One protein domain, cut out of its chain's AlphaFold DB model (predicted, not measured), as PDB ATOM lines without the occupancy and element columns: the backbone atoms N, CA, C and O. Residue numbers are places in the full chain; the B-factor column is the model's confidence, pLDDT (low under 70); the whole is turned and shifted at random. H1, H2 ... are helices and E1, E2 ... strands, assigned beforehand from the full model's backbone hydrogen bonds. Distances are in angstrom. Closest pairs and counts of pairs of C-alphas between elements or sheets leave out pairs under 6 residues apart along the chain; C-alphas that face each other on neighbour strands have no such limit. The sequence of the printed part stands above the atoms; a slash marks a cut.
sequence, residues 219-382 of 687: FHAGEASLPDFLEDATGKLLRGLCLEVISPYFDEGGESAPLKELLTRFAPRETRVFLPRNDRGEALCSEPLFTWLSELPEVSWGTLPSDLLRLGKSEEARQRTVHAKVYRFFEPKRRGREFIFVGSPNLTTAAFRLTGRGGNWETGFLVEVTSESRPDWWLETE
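AT A GLANCE: This is residues 219 to 382 of the 687 residues of an uncharacterized protein of Myxococcus stipitatus (strain DSM 14675 / JCM 12634 / Mx s8) (UniProt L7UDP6). Look first for one twisted sheet of six strands, with H1 and H2 packed on one face, H3 grazing it near the edge strand E3, and the small H5 at the ends of H1 and H2. From the E3 side a loop with H4 and residues 310 to 325 reaches as far as 29 A from the mean of all C-alphas, while the last residues run from E6 back to E3. The 164 printed residues hold five named helices and six named strands in the order H1 E1 H2 E2 H3 E3 H4 E4 E5 H5 E6; the sheet order is E3 E2 E1 E4 E5 E6, mixed. The class is mixed, with 69 residues, under half, in named elements; the whole is compact, radius of gyration of the C-alphas 15.8 A, spans 46 by 40 by 30 A.

IN THESE COORDINATES: Find E1 at residues 242 to 246, E2 at 271 to 274, E3 at 299 to 303, E4 at 326 to 330, E5 at 337 to 343, 19.4 A long, and E6 at 364 to 370, 19.2 A, ending at C-alpha 370 (216.988, 173.889, 260.128). H1, residues 226 to 234, starts at C-alpha 226 (204.580, 182.410, 277.111) and spans 12.3 A; H2, 257 to 266, spans 14.2 A; H3, 287 to 295, spans 12.5 A. H4 is 306 to 309 and H5 349 to 352.

HOW THE PARTS SIT: In the sheet, E2 is parallel to E1, N 272 to O 243 2.9 A, and E3 to E2, N 300 to O 271 2.9 A. E4 is antiparallel to E1, N 244 to O 328 2.8 A; E4 and E5 form a hairpin, N 329 to O 339 2.8 A; E5 and E6 are antiparallel, N 340 to O 367 2.9 A. E1, H2, E2 and E2, H3, E3 are strand-helix-strand units, parallel neighbour strands joined through a helix, with right-handed crossovers. H2 lies over E2 and E1 at a height over the sheet of 10.4 A, along the strands at 23 degrees to E2 on the local plane. On the same face, H1 is on the sheet. H1 and H2 only just touch, with 3 pairs of C-alphas within 8 A, the closest those of Pro 227 and Leu 262, 6.5 A. H5 only just touches each of them, with 3 pairs apiece; its closest C-alphas are Phe 352 to Leu 226, 5.1 A, and Thr 349 to Pro 258, 5.8 A. H3 only grazes the sheet with residues 290 to 294; H4 is not on it. In H1, H2 and H3 every O i to N i+4 pair is within hydrogen-bond range; H4 and H5 are too short for one.

THE WHOLE: The C-alphas of Ser 314 and Arg 357 are the farthest apart, 47.5 A. The printed part has no cut. Long links are E2 to H3, H4 to E4 and H5 to E6. Residues 380 to 381 pair antiparallel with 302 to 303 of E3. Mean pLDDT of the printed part is 91.1; residues 313 to 317 and 333 to 336 are under 70.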
ATOM      1  N   PHE A 219     214.435 176.682 277.736       97.38
ATOM      2  CA  PHE A 219     213.445 175.977 278.553       97.38
ATOM      3  C   PHE A 219     212.530 176.975 279.264       97.38
ATOM      4  O   PHE A 219     212.998 177.792 280.059       97.38
ATOM      5  N   HIS A 220     211.236 176.886 278.979       97.31
ATOM      6  CA  HIS A 220     210.177 177.591 279.685       97.31
ATOM      7  C   HIS A 220     209.744 176.763 280.892       97.31
ATOM      8  O   HIS A 220     209.361 175.605 280.717       97.31
ATOM      9  N   ALA A 221     209.764 177.350 282.091       94.62
ATOM     10  CA  ALA A 221     209.295 176.689 283.309       94.62
ATOM     11  C   ALA A 221     208.226 177.487 284.070       94.62
ATOM     12  O   ALA A 221     208.062 177.307 285.281       94.62
ATOM     13  N   GLY A 222     207.521 178.377 283.363       91.00
ATOM     14  CA  GLY A 222     206.456 179.204 283.924       91.00
ATOM     15  C   GLY A 222     206.935 180.460 284.659       91.00
ATOM     16  O   GLY A 222     206.134 181.091 285.345       91.00
ATOM     17  N   GLU A 223     208.216 180.850 284.538       90.94
ATOM     18  CA  GLU A 223     208.755 182.067 285.180       90.94
ATOM     19  C   GLU A 223     208.526 183.366 284.387       90.94
ATOM     20  O   GLU A 223     208.825 184.448 284.893       90.94
ATOM     21  N   ALA A 224     207.955 183.268 283.186       93.88
ATOM     22  CA  ALA A 224     207.435 184.380 282.389       93.88
ATOM     23  C   ALA A 224     206.086 183.980 281.763       93.88
ATOM     24  O   ALA A 224     205.718 182.804 281.799       93.88
ATOM     25  N   SER A 225     205.347 184.933 281.185       95.56
ATOM     26  CA  SER A 225     204.258 184.577 280.266       95.56
ATOM     27  C   SER A 225     204.841 183.891 279.023       95.56
ATOM     28  O   SER A 225     206.016 184.093 278.702       95.56
ATOM     29  N   LEU A 226     204.058 183.075 278.312       96.44
ATOM     30  CA  LEU A 226     204.580 182.410 277.111       96.44
ATOM     31  C   LEU A 226     205.031 183.417 276.027       96.44
ATOM     32  O   LEU A 226     206.142 183.261 275.521       96.44
ATOM     33  N   PRO A 227     204.264 184.476 275.689       96.75
ATOM     34  CA  PRO A 227     204.713 185.485 274.726       96.75
ATOM     35  C   PRO A 227     205.975 186.236 275.165       96.75
ATOM     36  O   PRO A 227     206.839 186.482 274.324       96.75
ATOM     37  N   ASP A 228     206.107 186.562 276.458       96.50
ATOM     38  CA  ASP A 228     207.318 187.209 276.983       96.50
ATOM     39  C   ASP A 228     208.523 186.277 276.866       96.50
ATOM     40  O   ASP A 228     209.550 186.676 276.336       96.50
ATOM     41  N   PHE A 229     208.375 185.006 277.253       96.38
ATOM     42  CA  PHE A 229     209.433 184.005 277.102       96.38
ATOM     43  C   PHE A 229     209.886 183.851 275.642       96.38
ATOM     44  O   PHE A 229     211.084 183.808 275.367       96.38
ATOM     45  N   LEU A 230     208.937 183.764 274.702       96.56
ATOM     46  CA  LEU A 230     209.245 183.639 273.277       96.56
ATOM     47  C   LEU A 230     209.981 184.876 272.750       96.56
ATOM     48  O   LEU A 230     210.931 184.726 271.981       96.56
ATOM     49  N   GLU A 231     209.576 186.086 273.146       94.44
ATOM     50  CA  GLU A 231     210.279 187.303 272.734       94.44
ATOM     51  C   GLU A 231     211.656 187.420 273.403       94.44
ATOM     52  O   GLU A 231     212.626 187.718 272.713       94.44
ATOM     53  N   ASP A 232     211.784 187.117 274.694       92.62
ATOM     54  CA  ASP A 232     213.058 187.176 275.417       92.62
ATOM     55  C   ASP A 232     214.088 186.212 274.808       92.62
ATOM     56  O   ASP A 232     215.231 186.591 274.553       92.62
ATOM     57  N   ALA A 233     213.668 184.984 274.485       91.38
ATOM     58  CA  ALA A 233     214.551 183.960 273.927       91.38
ATOM     59  C   ALA A 233     214.946 184.207 272.456       91.38
ATOM     60  O   ALA A 233     215.948 183.668 271.983       91.38
ATOM     61  N   THR A 234     214.172 184.996 271.701       90.88
ATOM     62  CA  THR A 234     214.378 185.179 270.245       90.88
ATOM     63  C   THR A 234     214.630 186.618 269.810       90.88
ATOM     64  O   THR A 234     214.977 186.876 268.651       90.88
ATOM     65  N   GLY A 235     214.434 187.584 270.702       87.94
ATOM     66  CA  GLY A 235     214.359 188.999 270.381       87.94
ATOM     67  C   GLY A 235     213.326 189.282 269.288       87.94
ATOM     68  O   GLY A 235     212.131 189.038 269.418       87.94
ATOM     69  N   LYS A 236     213.790 189.835 268.161       89.12
ATOM     70  CA  LYS A 236     212.926 190.221 267.030       89.12
ATOM     71  C   LYS A 236     212.803 189.142 265.949       89.12
ATOM     72  O   LYS A 236     212.157 189.403 264.938       89.12
ATOM     73  N   LEU A 237     213.429 187.972 266.116       90.19
ATOM     74  CA  LEU A 237     213.552 186.969 265.047       90.19
ATOM     75  C   LEU A 237     212.214 186.366 264.606       90.19
ATOM     76  O   LEU A 237     212.073 186.033 263.433       90.19
ATOM     77  N   LEU A 238     211.237 186.258 265.511       93.19
ATOM     78  CA  LEU A 238     209.915 185.702 265.193       93.19
ATOM     79  C   LEU A 238     209.017 186.677 264.421       93.19
ATOM     80  O   LEU A 238     208.006 186.264 263.850       93.19
ATOM     81  N   ARG A 239     209.361 187.972 264.395       94.38
ATOM     82  CA  ARG A 239     208.474 189.002 263.849       94.38
ATOM     83  C   ARG A 239     208.320 188.878 262.333       94.38
ATOM     84  O   ARG A 239     209.313 188.829 261.610       94.38
ATOM     85  N   GLY A 240     207.079 188.888 261.848       93.88
ATOM     86  CA  GLY A 240     206.762 188.801 260.417       93.88
ATOM     87  C   GLY A 240     206.892 187.404 259.799       93.88
ATOM     88  O   GLY A 240     206.682 187.262 258.592       93.88
ATOM     89  N   LEU A 241     207.226 186.377 260.587       94.75
ATOM     90  CA  LEU A 241     207.201 184.983 260.132       94.75
ATOM     91  C   LEU A 241     205.758 184.476 259.988       94.75
ATOM     92  O   LEU A 241     204.814 185.102 260.462       94.75
ATOM     93  N   CYS A 242     205.568 183.345 259.314       96.56
ATOM     94  CA  CYS A 242     204.300 182.618 259.372       96.56
ATOM     95  C   CYS A 242     204.185 181.916 260.730       96.56
ATOM     96  O   CYS A 242     205.197 181.426 261.231       96.56
ATOM     97  N   LEU A 243     202.979 181.859 261.297       98.12
ATOM     98  CA  LEU A 243     202.696 181.212 262.580       98.12
ATOM     99  C   LEU A 243     201.730 180.040 262.392       98.12
ATOM    100  O   LEU A 243     200.646 180.186 261.838       98.12
ATOM    101  N   GLU A 244     202.096 178.879 262.909       97.19
ATOM    102  CA  GLU A 244     201.232 177.711 262.995       97.19
ATOM    103  C   GLU A 244     200.996 177.355 264.463       97.19
ATOM    104  O   GLU A 244     201.950 177.199 265.230       97.19
ATOM    105  N   VAL A 245     199.726 177.254 264.857       98.44
ATOM    106  CA  VAL A 245     199.309 176.921 266.223       98.44
ATOM    107  C   VAL A 245     198.532 175.615 266.201       98.44
ATOM    108  O   VAL A 245     197.441 175.535 265.637       98.44
ATOM    109  N   ILE A 246     199.076 174.593 266.855       98.19
ATOM    110  CA  ILE A 246     198.376 173.341 267.130       98.19
ATOM    111  C   ILE A 246     198.066 173.339 268.619       98.19
ATOM    112  O   ILE A 246     198.982 173.277 269.433       98.19
ATOM    113  N   SER A 247     196.788 173.441 268.973       96.38
ATOM    114  CA  SER A 247     196.330 173.318 270.353       96.38
ATOM    115  C   SER A 247     194.915 172.730 270.387       96.38
ATOM    116  O   SER A 247     194.084 173.127 269.567       96.38
ATOM    117  N   PRO A 248     194.630 171.777 271.292       93.38
ATOM    118  CA  PRO A 248     193.308 171.167 271.411       93.38
ATOM    119  C   PRO A 248     192.276 172.041 272.135       93.38
ATOM    120  O   PRO A 248     191.083 171.830 271.928       93.38
ATOM    121  N   TYR A 249     192.714 172.986 272.973       93.12
ATOM    122  CA  TYR A 249     191.840 173.750 273.867       93.12
ATOM    123  C   TYR A 249     192.033 175.259 273.716       93.12
ATOM    124  O   TYR A 249     193.136 175.745 273.458       93.12
ATOM    125  N   PHE A 250     190.932 175.979 273.917       92.75
ATOM    126  CA  PHE A 250     190.810 177.430 273.812       92.75
ATOM    127  C   PHE A 250     190.005 177.952 275.004       92.75
ATOM    128  O   PHE A 250     189.262 177.193 275.624       92.75
ATOM    129  N   ASP A 251     190.131 179.243 275.310       87.81
ATOM    130  CA  ASP A 251     189.239 179.891 276.276       87.81
ATOM    131  C   ASP A 251     187.771 179.805 275.800       87.81
ATOM    132  O   ASP A 251     187.497 179.883 274.602       87.81
ATOM    133  N   GLU A 252     186.815 179.707 276.730       77.94
ATOM    134  CA  GLU A 252     185.369 179.612 276.430       77.94
ATOM    135  C   GLU A 252     184.785 180.849 275.721       77.94
ATOM    136  O   GLU A 252     183.692 180.803 275.151       77.94
ATOM    137  N   GLY A 253     185.506 181.974 275.754       82.12
ATOM    138  CA  GLY A 253     185.073 183.244 275.183       82.12
ATOM    139  C   GLY A 253     184.915 183.231 273.658       82.12
ATOM    140  O   GLY A 253     185.374 182.340 272.948       82.12
ATOM    141  N   GLY A 254     184.278 184.280 273.130       89.06
ATOM    142  CA  GLY A 254     184.173 184.498 271.681       89.06
ATOM    143  C   GLY A 254     185.452 185.020 271.019       89.06
ATOM    144  O   GLY A 254     185.506 185.096 269.801       89.06
ATOM    145  N   GLU A 255     186.480 185.358 271.801       92.81
ATOM    146  CA  GLU A 255     187.807 185.748 271.321       92.81
ATOM    147  C   GLU A 255     188.878 184.971 272.093       92.81
ATOM    148  O   GLU A 255     188.719 184.714 273.287       92.81
ATOM    149  N   SER A 256     190.008 184.670 271.445       95.00
ATOM    150  CA  SER A 256     191.190 184.127 272.126       95.00
ATOM    151  C   SER A 256     192.168 185.257 272.453       95.00
ATOM    152  O   SER A 256     192.887 185.751 271.579       95.00
ATOM    153  N   ALA A 257     192.218 185.660 273.727       94.81
ATOM    154  CA  ALA A 257     193.213 186.620 274.206       94.81
ATOM    155  C   ALA A 257     194.665 186.132 273.989       94.81
ATOM    156  O   ALA A 257     195.469 186.928 273.498       94.81
ATOM    157  N   PRO A 258     195.009 184.848 274.241       96.06
ATOM    158  CA  PRO A 258     196.322 184.295 273.902       96.06
ATOM    159  C   PRO A 258     196.695 184.459 272.426       96.06
ATOM    160  O   PRO A 258     197.791 184.926 272.115       96.06
ATOM    161  N   LEU A 259     195.782 184.128 271.502       97.50
ATOM    162  CA  LEU A 259     196.048 184.269 270.070       97.50
ATOM    163  C   LEU A 259     196.243 185.737 269.688       97.50
ATOM    164  O   LEU A 259     197.184 186.067 268.970       97.50
ATOM    165  N   LYS A 260     195.386 186.627 270.193       97.06
ATOM    166  CA  LYS A 260     195.474 188.071 269.944       97.06
ATOM    167  C   LYS A 260     196.814 188.648 270.396       97.06
ATOM    168  O   LYS A 260     197.384 189.477 269.684       97.06
ATOM    169  N   GLU A 261     197.334 188.185 271.532       96.75
ATOM    170  CA  GLU A 261     198.653 188.575 272.028       96.75
ATOM    171  C   GLU A 261     199.764 188.104 271.081       96.75
ATOM    172  O   GLU A 261     200.585 188.919 270.666       96.75
ATOM    173  N   LEU A 262     199.753 186.840 270.639       98.00
ATOM    174  CA  LEU A 262     200.735 186.334 269.666       98.00
ATOM    175  C   LEU A 262     200.704 187.119 268.345       98.00
ATOM    176  O   LEU A 262     201.755 187.517 267.835       98.00
ATOM    177  N   LEU A 263     199.506 187.371 267.808       97.94
ATOM    178  CA  LEU A 263     199.317 188.134 266.573       97.94
ATOM    179  C   LEU A 263     199.841 189.566 266.719       97.94
ATOM    180  O   LEU A 263     200.546 190.060 265.844       97.94
ATOM    181  N   THR A 264     199.548 190.223 267.841       96.94
ATOM    182  CA  THR A 264     199.981 191.604 268.099       96.94
ATOM    183  C   THR A 264     201.493 191.688 268.317       96.94
ATOM    184  O   THR A 264     202.158 192.569 267.770       96.94
ATOM    185  N   ARG A 265     202.052 190.764 269.104       96.38
ATOM    186  CA  ARG A 265     203.458 190.767 269.524       96.38
ATOM    187  C   ARG A 265     204.406 190.441 268.377       96.38
ATOM    188  O   ARG A 265     205.433 191.105 268.211       96.38
ATOM    189  N   PHE A 266     204.056 189.428 267.589       97.44
ATOM    190  CA  PHE A 266     204.919 188.896 266.538       97.44
ATOM    191  C   PHE A 266     204.507 189.340 265.132       97.44
ATOM    192  O   PHE A 266     205.311 189.202 264.213       97.44
ATOM    193  N   ALA A 267     203.318 189.924 264.952       97.19
ATOM    194  CA  ALA A 267     202.814 190.394 263.659       97.19
ATOM    195  C   ALA A 267     203.070 189.380 262.522       97.19
ATOM    196  O   ALA A 267     203.768 189.710 261.557       97.19
ATOM    197  N   PRO A 268     202.616 188.119 262.669       97.12
ATOM    198  CA  PRO A 268     202.883 187.091 261.679       97.12
ATOM    199  C   PRO A 268     202.203 187.427 260.351       97.12
ATOM    200  O   PRO A 268     201.095 187.950 260.333       97.12
ATOM    201  N   ARG A 269     202.860 187.101 259.234       95.69
ATOM    202  CA  ARG A 269     202.352 187.397 257.878       95.69
ATOM    203  C   ARG A 269     201.145 186.545 257.480       95.69
ATOM    204  O   ARG A 269     200.361 186.923 256.625       95.69
ATOM    205  N   GLU A 270     201.085 185.328 257.995       97.00
ATOM    206  CA  GLU A 270     199.960 184.412 257.819       97.00
ATOM    207  C   GLU A 270     199.944 183.512 259.052       97.00
ATOM    208  O   GLU A 270     201.011 183.097 259.520       97.00
ATOM    209  N   THR A 271     198.755 183.228 259.576       98.38
ATOM    210  CA  THR A 271     198.565 182.345 260.727       98.38
ATOM    211  C   THR A 271     197.590 181.222 260.402       98.38
ATOM    212  O   THR A 271     196.502 181.472 259.879       98.38
ATOM    213  N   ARG A 272     197.943 179.983 260.756       98.25
ATOM    214  CA  ARG A 272     197.013 178.843 260.745       98.25
ATOM    215  C   ARG A 272     196.849 178.278 262.141       98.25
ATOM    216  O   ARG A 272     197.837 177.995 262.816       98.25
ATOM    217  N   VAL A 273     195.600 178.103 262.555       98.31
ATOM    218  CA  VAL A 273     195.240 177.565 263.869       98.31
ATOM    219  C   VAL A 273     194.486 176.259 263.679       98.31
ATOM    220  O   VAL A 273     193.531 176.194 262.909       98.31
ATOM    221  N   PHE A 274     194.919 175.203 264.359       97.69
ATOM    222  CA  PHE A 274     194.271 173.899 264.293       97.69
ATOM    223  C   PHE A 274     192.825 173.979 264.800       97.69
ATOM    224  O   PHE A 274     192.583 174.473 265.896       97.69
ATOM    225  N   LEU A 275     191.877 173.467 264.011       96.25
ATOM    226  CA  LEU A 275     190.475 173.329 264.399       96.25
ATOM    227  C   LEU A 275     190.251 171.959 265.058       96.25
ATOM    228  O   LEU A 275     190.199 170.952 264.341       96.25
ATOM    229  N   PRO A 276     190.090 171.882 266.392       94.00
ATOM    230  CA  PRO A 276     189.869 170.613 267.069       94.00
ATOM    231  C   PRO A 276     188.483 170.054 266.738       94.00
ATOM    232  O   PRO A 276     187.486 170.781 266.717       94.00
ATOM    233  N   ARG A 277     188.416 168.742 266.494       91.44
ATOM    234  CA  ARG A 277     187.177 168.017 266.197       91.44
ATOM    235  C   ARG A 277     187.107 166.712 266.981       91.44
ATOM    236  O   ARG A 277     188.142 166.105 267.255       91.44
ATOM    237  N   ASN A 278     185.897 166.276 267.319       87.94
ATOM    238  CA  ASN A 278     185.672 164.928 267.847       87.94
ATOM    239  C   ASN A 278     185.549 163.879 266.727       87.94
ATOM    240  O   ASN A 278     185.639 164.185 265.539       87.94
ATOM    241  N   ASP A 279     185.315 162.629 267.120       82.38
ATOM    242  CA  ASP A 279     185.113 161.482 266.231       82.38
ATOM    243  C   ASP A 279     183.880 161.608 265.316       82.38
ATOM    244  O   ASP A 279     183.827 160.972 264.264       82.38
ATOM    245  N   ARG A 280     182.917 162.463 265.676       85.06
ATOM    246  CA  ARG A 280     181.746 162.818 264.855       85.06
ATOM    247  C   ARG A 280     182.009 163.990 263.904       85.06
ATOM    248  O   ARG A 280     181.130 164.356 263.125       85.06
ATOM    249  N   GLY A 281     183.203 164.583 263.951       86.25
ATOM    250  CA  GLY A 281     183.588 165.740 263.144       86.25
ATOM    251  C   GLY A 281     183.031 167.078 263.643       86.25
ATOM    252  O   GLY A 281     183.176 168.085 262.940       86.25
ATOM    253  N   GLU A 282     182.412 167.103 264.827       92.31
ATOM    254  CA  GLU A 282     181.902 168.310 265.483       92.31
ATOM    255  C   GLU A 282     183.085 169.136 265.998       92.31
ATOM    256  O   GLU A 282     184.056 168.576 266.512       92.31
ATOM    257  N   ALA A 283     183.024 170.460 265.849       93.94
ATOM    258  CA  ALA A 283     184.093 171.336 266.319       93.94
ATOM    259  C   ALA A 283     184.070 171.453 267.846       93.94
ATOM    260  O   ALA A 283     183.014 171.669 268.435       93.94
ATOM    261  N   LEU A 284     185.243 171.334 268.469       92.88
ATOM    262  CA  LEU A 284     185.403 171.386 269.927       92.88
ATOM    263  C   LEU A 284     185.647 172.803 270.467       92.88
ATOM    264  O   LEU A 284     185.849 172.982 271.664       92.88
ATOM    265  N   CYS A 285     185.625 173.814 269.598       93.12
ATOM    266  CA  CYS A 285     185.633 175.223 269.975       93.12
ATOM    267  C   CYS A 285     184.212 175.810 269.995       93.12
ATOM    268  O   CYS A 285     183.265 175.208 269.484       93.12
ATOM    269  N   SER A 286     184.063 177.007 270.568       93.56
ATOM    270  CA  SER A 286     182.803 177.749 270.520       93.56
ATOM    271  C   SER A 286     182.533 178.316 269.121       93.56
ATOM    272  O   SER A 286     183.445 178.725 268.400       93.56
ATOM    273  N   GLU A 287     181.260 178.357 268.723       94.88
ATOM    274  CA  GLU A 287     180.851 178.977 267.456       94.88
ATOM    275  C   GLU A 287     181.245 180.467 267.365       94.88
ATOM    276  O   GLU A 287     181.739 180.885 266.307       94.88
ATOM    277  N   PRO A 288     181.105 181.280 268.435       95.69
ATOM    278  CA  PRO A 288     181.608 182.650 268.432       95.69
ATOM    279  C   PRO A 288     183.117 182.730 268.172       95.69
ATOM    280  O   PRO A 288     183.533 183.521 267.327       95.69
ATOM    281  N   LEU A 289     183.924 181.870 268.805       95.38
ATOM    282  CA  LEU A 289     185.374 181.832 268.585       95.38
ATOM    283  C   LEU A 289     185.728 181.434 267.148       95.38
ATOM    284  O   LEU A 289     186.617 182.032 266.537       95.38
ATOM    285  N   PHE A 290     185.024 180.443 266.591       95.56
ATOM    286  CA  PHE A 290     185.197 180.041 265.196       95.56
ATOM    287  C   PHE A 290     184.967 181.214 264.241       95.56
ATOM    288  O   PHE A 290     185.759 181.422 263.316       95.56
ATOM    289  N   THR A 291     183.898 181.974 264.488       95.38
ATOM    290  CA  THR A 291     183.504 183.132 263.681       95.38
ATOM    291  C   THR A 291     184.537 184.247 263.795       95.38
ATOM    292  O   THR A 291     185.061 184.677 262.773       95.38
ATOM    293  N   TRP A 292     184.915 184.627 265.017       96.38
ATOM    294  CA  TRP A 292     185.922 185.660 265.266       96.38
ATOM    295  C   TRP A 292     187.245 185.370 264.553       96.38
ATOM    296  O   TRP A 292     187.760 186.231 263.847       96.38
ATOM    297  N   LEU A 293     187.774 184.145 264.673       95.69
ATOM    298  CA  LEU A 293     189.039 183.783 264.025       95.69
ATOM    299  C   LEU A 293     188.930 183.839 262.496       95.69
ATOM    300  O   LEU A 293     189.860 184.293 261.837       95.69
ATOM    301  N   SER A 294     187.787 183.425 261.942       95.12
ATOM    302  CA  SER A 294     187.533 183.444 260.493       95.12
ATOM    303  C   SER A 294     187.401 184.861 259.915       95.12
ATOM    304  O   SER A 294     187.562 185.041 258.710       95.12
ATOM    305  N   GLU A 295     187.090 185.856 260.750       95.81
ATOM    306  CA  GLU A 295     186.980 187.268 260.363       95.81
ATOM    307  C   GLU A 295     188.318 188.023 260.459       95.81
ATOM    308  O   GLU A 295     188.446 189.123 259.912       95.81
ATOM    309  N   LEU A 296     189.329 187.451 261.124       96.25
ATOM    310  CA  LEU A 296     190.652 188.064 261.228       96.25
ATOM    311  C   LEU A 296     191.397 188.009 259.878       96.25
ATOM    312  O   LEU A 296     191.446 186.961 259.231       96.25
ATOM    313  N   PRO A 297     192.037 189.112 259.448       94.69
ATOM    314  CA  PRO A 297     192.831 189.113 258.227       94.69
ATOM    315  C   PRO A 297     194.066 188.222 258.386       94.69
ATOM    316  O   PRO A 297     194.712 188.240 259.427       94.69
ATOM    317  N   GLU A 298     194.413 187.477 257.332       95.44
ATOM    318  CA  GLU A 298     195.620 186.630 257.275       95.44
ATOM    319  C   GLU A 298     195.667 185.503 258.331       95.44
ATOM    320  O   GLU A 298     196.700 184.855 258.505       95.44
ATOM    321  N   VAL A 299     194.545 185.217 258.997       97.62
ATOM    322  CA  VAL A 299     194.383 184.095 259.928       97.62
ATOM    323  C   VAL A 299     193.372 183.112 259.347       97.62
ATOM    324  O   VAL A 299     192.371 183.503 258.753       97.62
ATOM    325  N   SER A 300     193.629 181.815 259.493       97.69
ATOM    326  CA  SER A 300     192.683 180.781 259.076       97.69
ATOM    327  C   SER A 300     192.681 179.583 260.016       97.69
ATOM    328  O   SER A 300     193.684 179.265 260.660       97.69
ATOM    329  N   TRP A 301     191.542 178.898 260.073       97.88
ATOM    330  CA  TRP A 301     191.475 177.560 260.644       97.88
ATOM    331  C   TRP A 301     192.215 176.568 259.748       97.88
ATOM    332  O   TRP A 301     192.289 176.741 258.529       97.88
ATOM    333  N   GLY A 302     192.745 175.508 260.344       96.38
ATOM    334  CA  GLY A 302     193.437 174.453 259.626       96.38
ATOM    335  C   GLY A 302     193.203 173.067 260.207       96.38
ATOM    336  O   GLY A 302     192.772 172.905 261.349       96.38
ATOM    337  N   THR A 303     193.501 172.052 259.406       94.62
ATOM    338  CA  THR A 303     193.396 170.637 259.772       94.62
ATOM    339  C   THR A 303     194.718 169.930 259.522       94.62
ATOM    340  O   THR A 303     195.476 170.299 258.625       94.62
ATOM    341  N   LEU A 304     195.017 168.929 260.348       93.25
ATOM    342  CA  LEU A 304     196.176 168.072 260.130       93.25
ATOM    343  C   LEU A 304     195.881 167.039 259.029       93.25
ATOM    344  O   LEU A 304     194.726 166.626 258.878       93.25
ATOM    345  N   PRO A 305     196.910 166.573 258.300       89.88
ATOM    346  CA  PRO A 305     196.754 165.560 257.267       89.88
ATOM    347  C   PRO A 305     196.073 164.299 257.803       89.88
ATOM    348  O   PRO A 305     196.455 163.761 258.845       89.88
ATOM    349  N   SER A 306     195.069 163.796 257.081       84.88
ATOM    350  CA  SER A 306     194.263 162.663 257.557       84.88
ATOM    351  C   SER A 306     195.074 161.383 257.796       84.88
ATOM    352  O   SER A 306     194.699 160.583 258.648       84.88
ATOM    353  N   ASP A 307     196.195 161.184 257.097       85.31
ATOM    354  CA  ASP A 307     197.068 160.023 257.279       85.31
ATOM    355  C   ASP A 307     197.818 160.046 258.621       85.31
ATOM    356  O   ASP A 307     198.148 158.984 259.140       85.31
ATOM    357  N   LEU A 308     198.041 161.226 259.213       86.19
ATOM    358  CA  LEU A 308     198.564 161.361 260.578       86.19
ATOM    359  C   LEU A 308     197.528 160.937 261.625       86.19
ATOM    360  O   LEU A 308     197.883 160.411 262.678       86.19
ATOM    361  N   LEU A 309     196.250 161.184 261.341       86.75
ATOM    362  CA  LEU A 309     195.169 160.996 262.302       86.75
ATOM    363  C   LEU A 309     194.625 159.566 262.309       86.75
ATOM    364  O   LEU A 309     193.923 159.205 263.240       86.75
ATOM    365  N   ARG A 310     194.905 158.715 261.320       82.62
ATOM    366  CA  ARG A 310     194.327 157.359 261.275       82.62
ATOM    367  C   ARG A 310     194.948 156.431 262.331       82.62
ATOM    368  O   ARG A 310     196.165 156.287 262.412       82.62
ATOM    369  N   LEU A 311     194.109 155.720 263.094       74.81
ATOM    370  CA  LEU A 311     194.548 154.639 263.997       74.81
ATOM    371  C   LEU A 311     194.974 153.361 263.252       74.81
ATOM    372  O   LEU A 311     195.659 152.519 263.825       74.81
ATOM    373  N   GLY A 312     194.579 153.197 261.986       70.75
ATOM    374  CA  GLY A 312     194.850 151.997 261.196       70.75
ATOM    375  C   GLY A 312     194.970 152.272 259.697       70.75
ATOM    376  O   GLY A 312     194.793 153.393 259.234       70.75
ATOM    377  N   LYS A 313     195.268 151.224 258.920       67.31
ATOM    378  CA  LYS A 313     195.506 151.325 257.466       67.31
ATOM    379  C   LYS A 313     194.229 151.490 256.624       67.31
ATOM    380  O   LYS A 313     194.331 151.849 255.456       67.31
ATOM    381  N   SER A 314     193.052 151.214 257.196       68.19
ATOM    382  CA  SER A 314     191.753 151.371 256.520       68.19
ATOM    383  C   SER A 314     191.353 152.845 256.407       68.19
ATOM    384  O   SER A 314     191.661 153.641 257.293       68.19
ATOM    385  N   GLU A 315     190.627 153.205 255.347       62.50
ATOM    386  CA  GLU A 315     190.030 154.542 255.207       62.50
ATOM    387  C   GLU A 315     188.907 154.801 256.223       62.50
ATOM    388  O   GLU A 315     188.680 155.947 256.594       62.50
ATOM    389  N   GLU A 316     188.275 153.743 256.737       65.12
ATOM    390  CA  GLU A 316     187.239 153.800 257.782       65.12
ATOM    391  C   GLU A 316     187.818 153.705 259.205       65.12
ATOM    392  O   GLU A 316     187.080 153.578 260.186       65.12
ATOM    393  N   ALA A 317     189.148 153.708 259.353       68.94
ATOM    394  CA  ALA A 317     189.770 153.635 260.666       68.94
ATOM    395  C   ALA A 317     189.389 154.857 261.516       68.94
ATOM    396  O   ALA A 317     189.392 155.991 261.034       68.94
ATOM    397  N   ARG A 318     189.119 154.622 262.807       78.31
ATOM    398  CA  ARG A 318     188.915 155.704 263.777       78.31
ATOM    399  C   ARG A 318     190.089 156.684 263.733       78.31
ATOM    400  O   ARG A 318     191.240 156.283 263.534       78.31
ATOM    401  N   GLN A 319     189.787 157.961 263.934       83.88
ATOM    402  CA  GLN A 319     190.808 158.995 264.023       83.88
ATOM    403  C   GLN A 319     191.311 159.134 265.462       83.88
ATOM    404  O   GLN A 319     190.546 159.021 266.418       83.88
ATOM    405  N   ARG A 320     192.614 159.364 265.598       87.31
ATOM    406  CA  ARG A 320     193.292 159.765 266.824       87.31
ATOM    407  C   ARG A 320     192.867 161.183 267.182       87.31
ATOM    408  O   ARG A 320     192.797 162.054 266.315       87.31
ATOM    409  N   THR A 321     192.668 161.426 268.469       91.00
ATOM    410  CA  THR A 321     192.459 162.777 268.989       91.00
ATOM    411  C   THR A 321     193.773 163.547 268.936       91.00
ATOM    412  O   THR A 321     194.807 163.057 269.391       91.00
ATOM    413  N   VAL A 322     193.752 164.762 268.395       94.00
ATOM    414  CA  VAL A 322     194.915 165.657 268.429       94.00
ATOM    415  C   VAL A 322     194.944 166.352 269.777       94.00
ATOM    416  O   VAL A 322     194.021 167.087 270.107       94.00
ATOM    417  N   HIS A 323     196.004 166.121 270.541       94.69
ATOM    418  CA  HIS A 323     196.236 166.747 271.841       94.69
ATOM    419  C   HIS A 323     197.609 167.454 271.915       94.69
ATOM    420  O   HIS A 323     197.949 168.083 272.920       94.69
ATOM    421  N   ALA A 324     198.359 167.430 270.806       96.38
ATOM    422  CA  ALA A 324     199.595 168.167 270.584       96.38
ATOM    423  C   ALA A 324     199.459 169.673 270.853       96.38
ATOM    424  O   ALA A 324     198.430 170.284 270.567       96.38
ATOM    425  N   LYS A 325     200.530 170.265 271.387       97.56
ATOM    426  CA  LYS A 325     200.617 171.689 271.730       97.56
ATOM    427  C   LYS A 325     201.910 172.249 271.153       97.56
ATOM    428  O   LYS A 325     202.995 171.994 271.681       97.56
ATOM    429  N   VAL A 326     201.788 172.925 270.016       98.19
ATOM    430  CA  VAL A 326     202.925 173.390 269.218       98.19
ATOM    431  C   VAL A 326     202.672 174.796 268.695       98.19
ATOM    432  O   VAL A 326     201.604 175.074 268.154       98.19
ATOM    433  N   TYR A 327     203.688 175.652 268.803       98.50
ATOM    434  CA  TYR A 327     203.714 176.987 268.203       98.50
ATOM    435  C   TYR A 327     204.944 177.064 267.308       98.50
ATOM    436  O   TYR A 327     206.077 177.044 267.794       98.50
ATOM    437  N   ARG A 328     204.727 177.094 265.997       97.06
ATOM    438  CA  ARG A 328     205.788 177.009 264.993       97.06
ATOM    439  C   ARG A 328     205.836 178.286 264.168       97.06
ATOM    440  O   ARG A 328     204.846 178.672 263.556       97.06
ATOM    441  N   PHE A 329     207.007 178.911 264.123       96.31
ATOM    442  CA  PHE A 329     207.285 180.097 263.324       96.31
ATOM    443  C   PHE A 329     208.262 179.760 262.201       96.31
ATOM    444  O   PHE A 329     209.330 179.197 262.453       96.31
ATOM    445  N   PHE A 330     207.932 180.112 260.961       93.69
ATOM    446  CA  PHE A 330     208.758 179.755 259.805       93.69
ATOM    447  C   PHE A 330     208.580 180.706 258.612       93.69
ATOM    448  O   PHE A 330     207.652 181.511 258.561       93.69
ATOM    449  N   GLU A 331     209.481 180.620 257.626       88.50
ATOM    450  CA  GLU A 331     209.399 181.371 256.362       88.50
ATOM    451  C   GLU A 331     209.299 180.408 255.162       88.50
ATOM    452  O   GLU A 331     210.322 179.868 254.734       88.50
ATOM    453  N   PRO A 332     208.106 180.213 254.568       75.38
ATOM    454  CA  PRO A 332     207.907 179.255 253.477       75.38
ATOM    455  C   PRO A 332     208.666 179.584 252.184       75.38
ATOM    456  O   PRO A 332     208.964 178.705 251.371       75.38
ATOM    457  N   LYS A 333     209.009 180.859 251.945       69.56
ATOM    458  CA  LYS A 333     209.609 181.292 250.667       69.56
ATOM    459  C   LYS A 333     211.133 181.183 250.627       69.56
ATOM    460  O   LYS A 333     211.727 181.375 249.563       69.56
ATOM    461  N   ARG A 334     211.789 180.858 251.742       66.06
ATOM    462  CA  ARG A 334     213.249 180.698 251.827       66.06
ATOM    463  C   ARG A 334     213.569 179.323 252.405       66.06
ATOM    464  O   ARG A 334     212.867 178.846 253.283       66.06
ATOM    465  N   ARG A 335     214.640 178.675 251.924       60.91
ATOM    466  CA  ARG A 335     215.234 177.574 252.708       60.91
ATOM    467  C   ARG A 335     215.647 178.192 254.033       60.91
ATOM    468  O   ARG A 335     216.243 179.273 254.016       60.91
ATOM    469  N   GLY A 336     215.244 177.605 255.147       68.75
ATOM    470  CA  GLY A 336     215.156 178.429 256.334       68.75
ATOM    471  C   GLY A 336     214.971 177.689 257.633       68.75
ATOM    472  O   GLY A 336     214.696 176.495 257.688       68.75
ATOM    473  N   ARG A 337     215.197 178.491 258.665       82.56
ATOM    474  CA  ARG A 337     215.077 178.162 260.071       82.56
ATOM    475  C   ARG A 337     213.609 178.150 260.458       82.56
ATOM    476  O   ARG A 337     212.835 178.989 259.998       82.56
ATOM    477  N   GLU A 338     213.272 177.213 261.316       91.75
ATOM    478  CA  GLU A 338     211.970 177.076 261.938       91.75
ATOM    479  C   GLU A 338     212.184 177.224 263.435       91.75
ATOM    480  O   GLU A 338     213.091 176.606 263.992       91.75
ATOM    481  N   PHE A 339     211.374 178.047 264.083       94.88
ATOM    482  CA  PHE A 339     211.378 178.176 265.532       94.88
ATOM    483  C   PHE A 339     210.158 177.449 266.055       94.88
ATOM    484  O   PHE A 339     209.036 177.770 265.667       94.88
ATOM    485  N   ILE A 340     210.371 176.442 266.890       96.50
ATOM    486  CA  ILE A 340     209.305 175.550 267.329       96.50
ATOM    487  C   ILE A 340     209.288 175.560 268.846       96.50
ATOM    488  O   ILE A 340     210.283 175.222 269.485       96.50
ATOM    489  N   PHE A 341     208.151 175.956 269.410       98.38
ATOM    490  CA  PHE A 341     207.846 175.737 270.810       98.38
ATOM    491  C   PHE A 341     206.999 174.473 270.961       98.38
ATOM    492  O   PHE A 341     205.926 174.382 270.361       98.38
ATOM    493  N   VAL A 342     207.465 173.523 271.774       98.00
ATOM    494  CA  VAL A 342     206.760 172.276 272.114       98.00
ATOM    495  C   VAL A 342     206.679 172.142 273.629       98.00
ATOM    496  O   VAL A 342     207.692 172.262 274.319       98.00
ATOM    497  N   GLY A 343     205.490 171.860 274.159       97.25
ATOM    498  CA  GLY A 343     205.322 171.691 275.598       97.25
ATOM    499  C   GLY A 343     203.884 171.456 276.032       97.25
ATOM    500  O   GLY A 343     203.065 170.922 275.289       97.25
ATOM    501  N   SER A 344     203.588 171.861 277.260       96.75
ATOM    502  CA  SER A 344     202.281 171.718 277.892       96.75
ATOM    503  C   SER A 344     201.278 172.883 277.723       96.75
ATOM    504  O   SER A 344     200.095 172.592 277.918       96.75
ATOM    505  N   PRO A 345     201.645 174.131 277.329       96.62
ATOM    506  CA  PRO A 345     200.679 175.225 277.176       96.62
ATOM    507  C   PRO A 345     199.634 175.026 276.065       96.62
ATOM    508  O   PRO A 345     199.966 174.972 274.876       96.62
ATOM    509  N   ASN A 346     198.354 175.009 276.441       95.81
ATOM    510  CA  ASN A 346     197.232 175.197 275.514       95.81
ATOM    511  C   ASN A 346     197.085 176.664 275.081       95.81
ATOM    512  O   ASN A 346     197.677 177.549 275.695       95.81
ATOM    513  N   LEU A 347     196.260 176.944 274.064       95.88
ATOM    514  CA  LEU A 347     195.914 178.311 273.655       95.88
ATOM    515  C   LEU A 347     194.828 178.913 274.573       95.88
ATOM    516  O   LEU A 347     193.807 179.429 274.114       95.88
ATOM    517  N   THR A 348     195.065 178.839 275.884       94.25
ATOM    518  CA  THR A 348     194.189 179.342 276.950       94.25
ATOM    519  C   THR A 348     194.894 180.428 277.758       94.25
ATOM    520  O   THR A 348     196.122 180.468 277.882       94.25
ATOM    521  N   THR A 349     194.116 181.344 278.326       93.31
ATOM    522  CA  THR A 349     194.627 182.433 279.161       93.31
ATOM    523  C   THR A 349     195.353 181.888 280.394       93.31
ATOM    524  O   THR A 349     196.363 182.458 280.811       93.31
ATOM    525  N   ALA A 350     194.879 180.775 280.961       91.94
ATOM    526  CA  ALA A 350     195.520 180.117 282.096       91.94
ATOM    527  C   ALA A 350     196.922 179.591 281.744       91.94
ATOM    528  O   ALA A 350     197.857 179.804 282.513       91.94
ATOM    529  N   ALA A 351     197.094 178.982 280.568       93.44
ATOM    530  CA  ALA A 351     198.375 178.443 280.114       93.44
ATOM    531  C   ALA A 351     199.393 179.522 279.687       93.44
ATOM    532  O   ALA A 351     200.599 179.291 279.730       93.44
ATOM    533  N   PHE A 352     198.932 180.707 279.272       94.12
ATOM    534  CA  PHE A 352     199.807 181.790 278.798       94.12
ATOM    535  C   PHE A 352     200.293 182.721 279.908       94.12
ATOM    536  O   PHE A 352     201.251 183.471 279.704       94.12
ATOM    537  N   ARG A 353     199.637 182.712 281.070       91.56
ATOM    538  CA  ARG A 353     199.994 183.558 282.212       91.56
ATOM    539  C   ARG A 353     201.126 182.957 283.034       91.56
ATOM    540  O   ARG A 353     201.298 181.749 283.119       91.56
ATOM    541  N   LEU A 354     201.851 183.840 283.716       90.38
ATOM    542  CA  LEU A 354     202.897 183.472 284.660       90.38
ATOM    543  C   LEU A 354     202.364 182.577 285.796       90.38
ATOM    544  O   LEU A 354     201.346 182.888 286.430       90.38
ATOM    545  N   THR A 355     203.127 181.539 286.135       86.56
ATOM    546  CA  THR A 355     202.863 180.664 287.281       86.56
ATOM    547  C   THR A 355     202.824 181.455 288.596       86.56
ATOM    548  O   THR A 355     203.666 182.309 288.871       86.56
ATOM    549  N   GLY A 356     201.815 181.194 289.432       82.94
ATOM    550  CA  GLY A 356     201.632 181.884 290.717       82.94
ATOM    551  C   GLY A 356     200.950 183.255 290.610       82.94
ATOM    552  O   GLY A 356     200.727 183.905 291.631       82.94
ATOM    553  N   ARG A 357     200.593 183.709 289.399       84.81
ATOM    554  CA  ARG A 357     199.802 184.931 289.154       84.81
ATOM    555  C   ARG A 357     198.534 184.645 288.347       84.81
ATOM    556  O   ARG A 357     198.201 185.370 287.412       84.81
ATOM    557  N   GLY A 358     197.833 183.574 288.719       80.81
ATOM    558  CA  GLY A 358     196.585 183.154 288.070       80.81
ATOM    559  C   GLY A 358     196.782 182.387 286.759       80.81
ATOM    560  O   GLY A 358     195.830 182.272 285.992       80.81
ATOM    561  N   GLY A 359     198.010 181.938 286.476       88.88
ATOM    562  CA  GLY A 359     198.324 181.003 285.400       88.88
ATOM    563  C   GLY A 359     198.646 179.604 285.923       88.88
ATOM    564  O   GLY A 359     199.043 179.435 287.089       88.88
ATOM    565  N   ASN A 360     198.510 178.623 285.035       93.75
ATOM    566  CA  ASN A 360     198.964 177.252 285.236       93.75
ATOM    567  C   ASN A 360     200.485 177.206 285.416       93.75
ATOM    568  O   ASN A 360     201.218 178.148 285.090       93.75
ATOM    569  N   TRP A 361     200.976 176.095 285.950       95.88
ATOM    570  CA  TRP A 361     202.389 175.775 285.821       95.88
ATOM    571  C   TRP A 361     202.602 174.991 284.537       95.88
ATOM    572  O   TRP A 361     202.206 173.835 284.447       95.88
ATOM    573  N   GLU A 362     203.218 175.621 283.544       96.62
ATOM    574  CA  GLU A 362     203.486 175.017 282.245       96.62
ATOM    575  C   GLU A 362     204.991 174.884 281.990       96.62
ATOM    576  O   GLU A 362     205.803 175.637 282.537       96.62
ATOM    577  N   THR A 363     205.370 173.941 281.129       98.25
ATOM    578  CA  THR A 363     206.751 173.780 280.664       98.25
ATOM    579  C   THR A 363     206.820 173.561 279.162       98.25
ATOM    580  O   THR A 363     205.904 173.003 278.559       98.25
ATOM    581  N   GLY A 364     207.928 173.955 278.546       98.25
ATOM    582  CA  GLY A 364     208.171 173.681 277.133       98.25
ATOM    583  C   GLY A 364     209.576 174.046 276.685       98.25
ATOM    584  O   GLY A 364     210.291 174.781 277.366       98.25
ATOM    585  N   PHE A 365     209.954 173.545 275.517       98.06
ATOM    586  CA  PHE A 365     211.183 173.927 274.838       98.06
ATOM    587  C   PHE A 365     210.874 174.821 273.654       98.06
ATOM    588  O   PHE A 365     210.002 174.497 272.854       98.06
ATOM    589  N   LEU A 366     211.644 175.897 273.518       97.50
ATOM    590  CA  LEU A 366     211.798 176.623 272.268       97.50
ATOM    591  C   LEU A 366     213.124 176.221 271.625       97.50
ATOM    592  O   LEU A 366     214.182 176.359 272.244       97.50
ATOM    593  N   VAL A 367     213.060 175.780 270.372       95.06
ATOM    594  CA  VAL A 367     214.233 175.382 269.592       95.06
ATOM    595  C   VAL A 367     214.223 175.966 268.192       95.06
ATOM    596  O   VAL A 367     213.171 176.259 267.626       95.06
ATOM    597  N   GLU A 368     215.417 176.099 267.623       92.56
ATOM    598  CA  GLU A 368     215.605 176.383 266.206       92.56
ATOM    599  C   GLU A 368     215.961 175.101 265.458       92.56
ATOM    600  O   GLU A 368     216.997 174.483 265.702       92.56
ATOM    601  N   VAL A 369     215.124 174.739 264.494       89.31
ATOM    602  CA  VAL A 369     215.346 173.622 263.579       89.31
ATOM    603  C   VAL A 369     215.726 174.184 262.213       89.31
ATOM    604  O   VAL A 369     215.230 175.221 261.779       89.31
ATOM    605  N   THR A 370     216.648 173.530 261.511       82.75
ATOM    606  CA  THR A 370     216.988 173.889 260.128       82.75
ATOM    607  C   THR A 370     216.642 172.739 259.210       82.75
ATOM    608  O   THR A 370     217.211 171.660 259.340       82.75
ATOM    609  N   SER A 371     215.738 172.989 258.267       72.19
ATOM    610  CA  SER A 371     215.392 172.032 257.222       72.19
ATOM    611  C   SER A 371     216.248 172.259 255.974       72.19
ATOM    612  O   SER A 371     216.516 173.396 255.576       72.19
ATOM    613  N   GLU A 372     216.668 171.171 255.323       74.38
ATOM    614  CA  GLU A 372     217.312 171.231 254.001       74.38
ATOM    615  C   GLU A 372     216.324 171.668 252.906       74.38
ATOM    616  O   GLU A 372     216.696 172.279 251.894       74.38
ATOM    617  N   SER A 373     215.042 171.367 253.132       79.31
ATOM    618  CA  SER A 373     213.916 171.770 252.297       79.31
ATOM    619  C   SER A 373     213.327 173.105 252.753       79.31
ATOM    620  O   SER A 373     213.591 173.588 253.852       79.31
ATOM    621  N   ARG A 374     212.539 173.748 251.885       84.38
ATOM    622  CA  ARG A 374     211.760 174.915 252.312       84.38
ATOM    623  C   ARG A 374     210.658 174.420 253.250       84.38
ATOM    624  O   ARG A 374     209.956 173.492 252.845       84.38
ATOM    625  N   PRO A 375     210.514 174.995 254.454       87.50
ATOM    626  CA  PRO A 375     209.418 174.624 255.328       87.50
ATOM    627  C   PRO A 375     208.091 174.970 254.655       87.50
ATOM    628  O   PRO A 375     207.968 175.999 253.996       87.50
ATOM    629  N   ASP A 376     207.108 174.100 254.822       89.31
ATOM    630  CA  ASP A 376     205.734 174.333 254.387       89.31
ATOM    631  C   ASP A 376     204.794 174.161 255.584       89.31
ATOM    632  O   ASP A 376     205.205 173.688 256.657       89.31
ATOM    633  N   TRP A 377     203.546 174.563 255.398       92.44
ATOM    634  CA  TRP A 377     202.481 174.380 256.370       92.44
ATOM    635  C   TRP A 377     202.274 172.897 256.683       92.44
ATOM    636  O   TRP A 377     202.238 172.047 255.790       92.44
ATOM    637  N   TRP A 378     202.130 172.586 257.968       93.38
ATOM    638  CA  TRP A 378     201.629 171.291 258.411       93.38
ATOM    639  C   TRP A 378     200.104 171.256 258.377       93.38
ATOM    640  O   TRP A 378     199.531 170.206 258.097       93.38
ATOM    641  N   LEU A 379     199.462 172.396 258.638       95.25
ATOM    642  CA  LEU A 379     198.018 172.568 258.596       95.25
ATOM    643  C   LEU A 379     197.536 172.925 257.190       95.25
ATOM    644  O   LEU A 379     197.944 173.933 256.606       95.25
ATOM    645  N   GLU A 380     196.594 172.146 256.674       94.25
ATOM    646  CA  GLU A 380     195.820 172.494 255.485       94.25
ATOM    647  C   GLU A 380     194.687 173.443 255.878       94.25
ATOM    648  O   GLU A 380     193.997 173.199 256.867       94.25
ATOM    649  N   THR A 381     194.492 174.527 255.125       94.81
ATOM    650  CA  THR A 381     193.450 175.519 255.416       94.81
ATOM    651  C   THR A 381     192.057 174.887 255.389       94.81
ATOM    652  O   THR A 381     191.666 174.260 254.406       94.81
ATOM    653  N   GLU A 382     191.287 175.110 256.450       91.44
ATOM    654  CA  GLU A 382     189.882 174.731 256.544       91.44
ATOM    655  C   GLU A 382     189.008 175.895 256.081       91.44
ATOM    656  O   GLU A 382     188.972 176.958 256.698       91.44
TER     657      GLU A 382